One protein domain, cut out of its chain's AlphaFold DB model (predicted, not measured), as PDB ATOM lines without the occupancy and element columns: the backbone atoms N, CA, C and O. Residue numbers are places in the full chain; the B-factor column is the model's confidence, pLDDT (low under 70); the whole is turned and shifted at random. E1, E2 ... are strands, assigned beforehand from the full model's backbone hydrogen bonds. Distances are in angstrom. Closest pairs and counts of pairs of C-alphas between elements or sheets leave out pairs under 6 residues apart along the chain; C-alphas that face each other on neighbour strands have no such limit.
ATOM      1  N   SER A 122     145.445 217.423 175.739       90.50
ATOM      2  CA  SER A 122     146.060 217.005 176.990       90.50
ATOM      3  C   SER A 122     147.565 217.163 176.884       90.50
ATOM      4  O   SER A 122     148.199 216.653 175.961       90.50
ATOM      5  N   THR A 123     148.134 217.871 177.847       87.19
ATOM      6  CA  THR A 123     149.562 217.855 178.142       87.19
ATOM      7  C   THR A 123     149.756 217.109 179.458       87.19
ATOM      8  O   THR A 123     148.774 216.739 180.108       87.19
ATOM      9  N   PRO A 124     151.002 216.885 179.892       82.19
ATOM     10  CA  PRO A 124     151.218 216.367 181.223       82.19
ATOM     11  C   PRO A 124     150.521 217.256 182.292       82.19
ATOM     12  O   PRO A 124     149.822 216.727 183.151       82.19
ATOM     13  N   ASP A 125     150.614 218.586 182.215       87.75
ATOM     14  CA  ASP A 125     150.147 219.491 183.286       87.75
ATOM     15  C   ASP A 125     148.776 220.140 183.035       87.75
ATOM     16  O   ASP A 125     148.287 220.909 183.866       87.75
ATOM     17  N   SER A 126     148.130 219.853 181.904       93.00
ATOM     18  CA  SER A 126     146.837 220.447 181.567       93.00
ATOM     19  C   SER A 126     145.951 219.552 180.714       93.00
ATOM     20  O   SER A 126     146.431 218.753 179.913       93.00
ATOM     21  N   VAL A 127     144.638 219.736 180.850       95.38
ATOM     22  CA  VAL A 127     143.626 219.114 179.990       95.38
ATOM     23  C   VAL A 127     142.591 220.162 179.601       95.38
ATOM     24  O   VAL A 127     142.002 220.792 180.469       95.38
ATOM     25  N   MET A 128     142.346 220.333 178.306       96.44
ATOM     26  CA  MET A 128     141.219 221.097 177.775       96.44
ATOM     27  C   MET A 128     140.173 220.118 177.249       96.44
ATOM     28  O   MET A 128     140.472 219.293 176.377       96.44
ATOM     29  N   LEU A 129     138.961 220.203 177.792       98.00
ATOM     30  CA  LEU A 129     137.817 219.393 177.390       98.00
ATOM     31  C   LEU A 129     136.865 220.222 176.508       98.00
ATOM     32  O   LEU A 129     136.245 221.165 177.010       98.00
ATOM     33  N   PRO A 130     136.706 219.878 175.217       97.56
ATOM     34  CA  PRO A 130     135.650 220.435 174.386       97.56
ATOM     35  C   PRO A 130     134.305 219.860 174.829       97.56
ATOM     36  O   PRO A 130     134.128 218.640 174.856       97.56
ATOM     37  N   VAL A 131     133.336 220.717 175.132       97.88
ATOM     38  CA  VAL A 131     131.972 220.296 175.472       97.88
ATOM     39  C   VAL A 131     130.955 220.762 174.438       97.88
ATOM     40  O   VAL A 131     131.178 221.713 173.684       97.88
ATOM     41  N   LYS A 132     129.837 220.041 174.390       95.81
ATOM     42  CA  LYS A 132     128.703 220.288 173.497       95.81
ATOM     43  C   LYS A 132     127.997 221.598 173.839       95.81
ATOM     44  O   LYS A 132     128.041 222.065 174.981       95.81
ATOM     45  N   HIS A 133     127.300 222.152 172.850       95.56
ATOM     46  CA  HIS A 133     126.392 223.273 173.055       95.56
ATOM     47  C   HIS A 133     125.393 222.980 174.189       95.56
ATOM     48  O   HIS A 133     124.987 221.839 174.396       95.56
ATOM     49  N   GLY A 134     125.035 224.010 174.959       95.12
ATOM     50  CA  GLY A 134     124.101 223.890 176.082       95.12
ATOM     51  C   GLY A 134     124.662 223.238 177.354       95.12
ATOM     52  O   GLY A 134     123.922 223.108 178.325       95.12
ATOM     53  N   THR A 135     125.942 222.847 177.390       97.12
ATOM     54  CA  THR A 135     126.574 222.328 178.617       97.12
ATOM     55  C   THR A 135     126.681 223.430 179.677       97.12
ATOM     56  O   THR A 135     127.258 224.485 179.412       97.12
ATOM     57  N   ASP A 136     126.155 223.183 180.880       97.44
ATOM     58  CA  ASP A 136     126.259 224.116 182.007       97.44
ATOM     59  C   ASP A 136     127.668 224.091 182.607       97.44
ATOM     60  O   ASP A 136     128.068 223.121 183.246       97.44
ATOM     61  N   LEU A 137     128.422 225.175 182.407       97.94
ATOM     62  CA  LEU A 137     129.783 225.309 182.921       97.94
ATOM     63  C   LEU A 137     129.844 225.703 184.403       97.94
ATOM     64  O   LEU A 137     130.919 225.592 184.987       97.94
ATOM     65  N   HIS A 138     128.748 226.158 185.022       97.94
ATOM     66  CA  HIS A 138     128.743 226.546 186.440       97.94
ATOM     67  C   HIS A 138     128.759 225.343 187.389       97.94
ATOM     68  O   HIS A 138     129.189 225.468 188.536       97.94
ATOM     69  N   ALA A 139     128.299 224.187 186.913       97.12
ATOM     70  CA  ALA A 139     128.228 222.943 187.670       97.12
ATOM     71  C   ALA A 139     128.585 221.736 186.784       97.12
ATOM     72  O   ALA A 139     127.906 220.709 186.794       97.12
ATOM     73  N   PHE A 140     129.657 221.853 185.999       98.38
ATOM     74  CA  PHE A 140     130.087 220.793 185.094       98.38
ATOM     75  C   PHE A 140     130.899 219.724 185.835       98.38
ATOM     76  O   PHE A 140     131.898 220.035 186.486       98.38
ATOM     77  N   ASP A 141     130.511 218.455 185.700       98.00
ATOM     78  CA  ASP A 141     131.298 217.309 186.167       98.00
ATOM     79  C   ASP A 141     132.037 216.652 184.985       98.00
ATOM     80  O   ASP A 141     131.396 216.074 184.096       98.00
ATOM     81  N   PRO A 142     133.384 216.701 184.950       97.19
ATOM     82  CA  PRO A 142     134.159 215.998 183.937       97.19
ATOM     83  C   PRO A 142     134.050 214.473 184.021       97.19
ATOM     84  O   PRO A 142     134.405 213.804 183.053       97.19
ATOM     85  N   MET A 143     133.606 213.898 185.142       96.88
ATOM     86  CA  MET A 143     133.492 212.450 185.340       96.88
ATOM     87  C   MET A 143     134.781 211.712 184.936       96.88
ATOM     88  O   MET A 143     134.765 210.803 184.098       96.88
ATOM     89  N   PHE A 144     135.928 212.161 185.453       95.50
ATOM     90  CA  PHE A 144     137.213 211.542 185.131       95.50
ATOM     91  C   PHE A 144     137.243 210.073 185.561       95.50
ATOM     92  O   PHE A 144     136.799 209.728 186.659       95.50
ATOM     93  N   LYS A 145     137.784 209.202 184.700       92.06
ATOM     94  CA  LYS A 145     137.954 207.781 185.024       92.06
ATOM     95  C   LYS A 145     138.837 207.628 186.269       92.06
ATOM     96  O   LYS A 145     139.871 208.295 186.351       92.06
ATOM     97  N   PRO A 146     138.490 206.725 187.203       87.50
ATOM     98  CA  PRO A 146     139.380 206.375 188.300       87.50
ATOM     99  C   PRO A 146     140.722 205.879 187.767       87.50
ATOM    100  O   PRO A 146     140.771 205.058 186.849       87.50
ATOM    101  N   ILE A 147     141.805 206.352 188.372       85.19
ATOM    102  CA  ILE A 147     143.159 205.928 188.035       85.19
ATOM    103  C   ILE A 147     143.646 204.997 189.155       85.19
ATOM    104  O   ILE A 147     143.798 205.452 190.290       85.19
ATOM    105  N   PRO A 148     143.913 203.706 188.878       82.12
ATOM    106  CA  PRO A 148     144.392 202.773 189.894       82.12
ATOM    107  C   PRO A 148     145.651 203.285 190.607       82.12
ATOM    108  O   PRO A 148     146.630 203.645 189.960       82.12
ATOM    109  N   GLY A 149     145.620 203.310 191.941       80.19
ATOM    110  CA  GLY A 149     146.730 203.790 192.775       80.19
ATOM    111  C   GLY A 149     146.731 205.296 193.061       80.19
ATOM    112  O   GLY A 149     147.535 205.743 193.880       80.19
ATOM    113  N   TYR A 150     145.813 206.064 192.463       84.81
ATOM    114  CA  TYR A 150     145.733 207.511 192.644       84.81
ATOM    115  C   TYR A 150     144.345 207.972 193.098       84.81
ATOM    116  O   TYR A 150     143.314 207.467 192.657       84.81
ATOM    117  N   SER A 151     144.326 208.996 193.944       89.00
ATOM    118  CA  SER A 151     143.144 209.807 194.242       89.00
ATOM    119  C   SER A 151     143.206 211.128 193.478       89.00
ATOM    120  O   SER A 151     144.288 211.698 193.327       89.00
ATOM    121  N   LEU A 152     142.051 211.637 193.055       92.44
ATOM    122  CA  LEU A 152     141.916 212.901 192.334       92.44
ATOM    123  C   LEU A 152     141.033 213.869 193.134       92.44
ATOM    124  O   LEU A 152     139.959 213.477 193.585       92.44
ATOM    125  N   SER A 153     141.475 215.116 193.310       93.75
ATOM    126  CA  SER A 153     140.717 216.170 194.004       93.75
ATOM    127  C   SER A 153     140.821 217.508 193.263       93.75
ATOM    128  O   SER A 153     141.936 217.885 192.924       93.75
ATOM    129  N   PRO A 154     139.743 218.282 193.065       95.56
ATOM    130  CA  PRO A 154     138.392 218.004 193.536       95.56
ATOM    131  C   PRO A 154     137.731 216.866 192.743       95.56
ATOM    132  O   PRO A 154     138.254 216.405 191.732       95.56
ATOM    133  N   SER A 155     136.590 216.388 193.231       92.25
ATOM    134  CA  SER A 155     135.739 215.404 192.556       92.25
ATOM    135  C   SER A 155     134.321 215.953 192.419       92.25
ATOM    136  O   SER A 155     133.891 216.734 193.269       92.25
ATOM    137  N   GLY A 156     133.571 215.492 191.419       95.88
ATOM    138  CA  GLY A 156     132.199 215.938 191.177       95.88
ATOM    139  C   GLY A 156     132.114 217.299 190.468       95.88
ATOM    140  O   GLY A 156     133.142 217.833 190.039       95.88
ATOM    141  N   PRO A 157     130.904 217.885 190.370       98.06
ATOM    142  CA  PRO A 157     130.654 219.142 189.664       98.06
ATOM    143  C   PRO A 157     131.538 220.307 190.126       98.06
ATOM    144  O   PRO A 157     131.641 220.567 191.325       98.06
ATOM    145  N   GLN A 158     132.135 221.034 189.180       98.31
ATOM    146  CA  GLN A 158     132.927 222.247 189.420       98.31
ATOM    147  C   GLN A 158     132.449 223.410 188.538       98.31
ATOM    148  O   GLN A 158     131.831 223.199 187.493       98.31
ATOM    149  N   ASP A 159     132.798 224.639 188.928       98.00
ATOM    150  CA  ASP A 159     132.563 225.840 188.121       98.00
ATOM    151  C   ASP A 159     133.754 226.107 187.184       98.00
ATOM    152  O   ASP A 159     134.823 226.554 187.610       98.00
ATOM    153  N   PHE A 160     133.550 225.846 185.894       98.12
ATOM    154  CA  PHE A 160     134.484 226.147 184.805       98.12
ATOM    155  C   PHE A 160     134.094 227.405 184.013       98.12
ATOM    156  O   PHE A 160     134.784 227.761 183.059       98.12
ATOM    157  N   SER A 161     133.015 228.105 184.387       96.12
ATOM    158  CA  SER A 161     132.467 229.234 183.615       96.12
ATOM    159  C   SER A 161     133.410 230.439 183.510       96.12
ATOM    160  O   SER A 161     133.283 231.248 182.592       96.12
ATOM    161  N   LYS A 162     134.353 230.577 184.453       92.81
ATOM    162  CA  LYS A 162     135.280 231.721 184.533       92.81
ATOM    163  C   LYS A 162     136.745 231.347 184.356       92.81
ATOM    164  O   LYS A 162     137.528 232.178 183.901       92.81
ATOM    165  N   GLN A 163     137.141 230.149 184.776       94.62
ATOM    166  CA  GLN A 163     138.541 229.738 184.776       94.62
ATOM    167  C   GLN A 163     138.695 228.220 184.814       94.62
ATOM    168  O   GLN A 163     137.780 227.484 185.168       94.62
ATOM    169  N   ALA A 164     139.905 227.770 184.491       97.56
ATOM    170  CA  ALA A 164     140.316 226.390 184.688       97.56
ATOM    171  C   ALA A 164     140.332 226.006 186.179       97.56
ATOM    172  O   ALA A 164     140.676 226.826 187.035       97.56
ATOM    173  N   VAL A 165     140.047 224.739 186.465       98.12
ATOM    174  CA  VAL A 165     140.078 224.145 187.805       98.12
ATOM    175  C   VAL A 165     141.310 223.253 187.933       98.12
ATOM    176  O   VAL A 165     141.637 222.482 187.033       98.12
ATOM    177  N   ASN A 166     142.012 223.362 189.056       97.50
ATOM    178  CA  ASN A 166     143.186 222.545 189.342       97.50
ATOM    179  C   ASN A 166     142.767 221.225 189.992       97.50
ATOM    180  O   ASN A 166     142.178 221.235 191.069       97.50
ATOM    181  N   TYR A 167     143.120 220.111 189.358       95.56
ATOM    182  CA  TYR A 167     142.936 218.765 189.888       95.56
ATOM    183  C   TYR A 167     144.269 218.218 190.397       95.56
ATOM    184  O   TYR A 167     145.243 218.147 189.658       95.56
ATOM    185  N   VAL A 168     144.319 217.831 191.663       92.94
ATOM    186  CA  VAL A 168     145.480 217.251 192.332       92.94
ATOM    187  C   VAL A 168     145.368 215.733 192.293       92.94
ATOM    188  O   VAL A 168     144.499 215.141 192.937       92.94
ATOM    189  N   LEU A 169     146.267 215.107 191.541       89.12
ATOM    190  CA  LEU A 169     146.477 213.669 191.518       89.12
ATOM    191  C   LEU A 169     147.474 213.304 192.625       89.12
ATOM    192  O   LEU A 169     148.623 213.751 192.609       89.12
ATOM    193  N   SER A 170     147.029 212.504 193.589       86.44
ATOM    194  CA  SER A 170     147.837 212.052 194.727       86.44
ATOM    195  C   SER A 170     147.944 210.535 194.718       86.44
ATOM    196  O   SER A 170     146.927 209.858 194.605       86.44
ATOM    197  N   SER A 171     149.157 210.001 194.834       77.31
ATOM    198  CA  SER A 171     149.376 208.559 194.960       77.31
ATOM    199  C   SER A 171     149.223 208.099 196.409       77.31
ATOM    200  O   SER A 171     149.578 208.826 197.340       77.31
ATOM    201  N   ALA A 172     148.757 206.867 196.601       72.06
ATOM    202  CA  ALA A 172     148.641 206.248 197.923       72.06
ATOM    203  C   ALA A 172     150.004 205.976 198.604       72.06
ATOM    204  O   ALA A 172     150.064 205.841 199.822       72.06
ATOM    205  N   ASP A 173     151.098 205.912 197.839       70.50
ATOM    206  CA  ASP A 173     152.451 205.572 198.316       70.50
ATOM    207  C   ASP A 173     153.281 206.779 198.810       70.50
ATOM    208  O   ASP A 173     154.478 206.650 199.087       70.50
ATOM    209  N   GLY A 174     152.677 207.972 198.890       64.62
ATOM    210  CA  GLY A 174     153.359 209.201 199.312       64.62
ATOM    211  C   GLY A 174     154.338 209.774 198.278       64.62
ATOM    212  O   GLY A 174     155.192 210.595 198.623       64.62
ATOM    213  N   SER A 175     154.263 209.345 197.014       66.81
ATOM    214  CA  SER A 175     154.970 209.999 195.905       66.81
ATOM    215  C   SER A 175     154.425 211.414 195.612       66.81
ATOM    216  O   SER A 175     153.340 211.771 196.084       66.81
ATOM    217  N   PRO A 176     155.190 212.266 194.894       65.06
ATOM    218  CA  PRO A 176     154.832 213.667 194.689       65.06
ATOM    219  C   PRO A 176     153.451 213.840 194.052       65.06
ATOM    220  O   PRO A 176     153.127 213.190 193.058       65.06
ATOM    221  N   GLN A 177     152.659 214.752 194.614       79.69
ATOM    222  CA  GLN A 177     151.383 215.153 194.035       79.69
ATOM    223  C   GLN A 177     151.610 215.909 192.729       79.69
ATOM    224  O   GLN A 177     152.563 216.682 192.597       79.69
ATOM    225  N   ARG A 178     150.691 215.731 191.785       82.50
ATOM    226  CA  ARG A 178     150.660 216.513 190.557       82.50
ATOM    227  C   ARG A 178     149.383 217.320 190.481       82.50
ATOM    228  O   ARG A 178     148.299 216.760 190.578       82.50
ATOM    229  N   THR A 179     149.522 218.602 190.183       91.25
ATOM    230  CA  THR A 179     148.393 219.442 189.789       91.25
ATOM    231  C   THR A 179     148.243 219.429 188.271       91.25
ATOM    232  O   THR A 179     149.177 219.770 187.552       91.25
ATOM    233  N   VAL A 180     147.058 219.063 187.793       92.94
ATOM    234  CA  VAL A 180     146.640 219.143 186.394       92.94
ATOM    235  C   VAL A 180     145.619 220.265 186.269       92.94
ATOM    236  O   VAL A 180     144.576 220.253 186.925       92.94
ATOM    237  N   ARG A 181     145.906 221.254 185.426       96.38
ATOM    238  CA  ARG A 181     144.994 222.366 185.151       96.38
ATOM    239  C   ARG A 181     143.963 221.942 184.108       96.38
ATOM    240  O   ARG A 181     144.308 221.768 182.941       96.38
ATOM    241  N   VAL A 182     142.706 221.800 184.511       97.94
ATOM    242  CA  VAL A 182     141.609 221.389 183.630       97.94
ATOM    243  C   VAL A 182     140.808 222.611 183.196       97.94
ATOM    244  O   VAL A 182     140.274 223.327 184.039       97.94
ATOM    245  N   SER A 183     140.702 222.855 181.894       98.00
ATOM    246  CA  SER A 183     139.772 223.828 181.314       98.00
ATOM    247  C   SER A 183     138.673 223.120 180.530       98.00
ATOM    248  O   SER A 183     138.855 222.012 180.024       98.00
ATOM    249  N   VAL A 184     137.518 223.770 180.434       98.12
ATOM    250  CA  VAL A 184     136.355 223.270 179.703       98.12
ATOM    251  C   VAL A 184     135.864 224.395 178.806       98.12
ATOM    252  O   VAL A 184     135.716 225.527 179.261       98.12
ATOM    253  N   GLU A 185     135.647 224.094 177.531       96.38
ATOM    254  CA  GLU A 185     135.232 225.080 176.533       96.38
ATOM    255  C   GLU A 185     134.079 224.524 175.704       96.38
ATOM    256  O   GLU A 185     134.180 223.428 175.149       96.38
ATOM    257  N   VAL A 186     132.997 225.293 175.566       96.94
ATOM    258  CA  VAL A 186     131.976 224.989 174.559       96.94
ATOM    259  C   VAL A 186     132.594 225.231 173.185       96.94
ATOM    260  O   VAL A 186     133.029 226.340 172.876       96.94
ATOM    261  N   ARG A 187     132.642 224.188 172.358       96.69
ATOM    262  CA  ARG A 187     133.172 224.247 170.991       96.69
ATOM    263  C   ARG A 187     132.148 223.642 170.055       96.69
ATOM    264  O   ARG A 187     131.888 222.449 170.166       96.69
TER     265      ARG A 187
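Overview. This is residues 122 to 187 of the 498 residues of an uncharacterized protein of Verrucomicrobia bacterium LW23 (UniProt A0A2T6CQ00). With little regular structure, this is one strongly twisted sheet curled like part of a barrel; unnamed residues 132 to 149 fold back from E1 to E2. The 66 printed residues, all strand in class, hold strands E1 to E4, 26 residues, and no named helix. The mixed sheet runs E1, E4, E3, E2. Only just compact, close to loose, with a radius of gyration of the C-alphas of 12.5 A, it spans 40 by 20 by 17 A.

Along the chain. E1, residues 126 to 131, 16.1 A, begins at C-alpha (146.837, 220.447, 181.567). E2 is residues 150 to 153, 10.1 A; E3, residues 165 to 171, 19.5 A. E4, residues 178 to 186, 26.0 A, ends at C-alpha (131.976, 224.989, 174.559).

Arrangement. E1 is parallel to E4, N 129 and O 183 within hydrogen-bond range at 2.9 A. Hairpins E2 and E3 (N 168 to O 153, 2.7 A) and E3 and E4 (N 167 to O 180, 2.8 A) form a meander, each strand antiparallel to the one before.

Size, cuts and confidence. The printed part has no cut; links E1 to E2 and E2 to E3 are long. Residues 174 to 176 have pLDDT under 70.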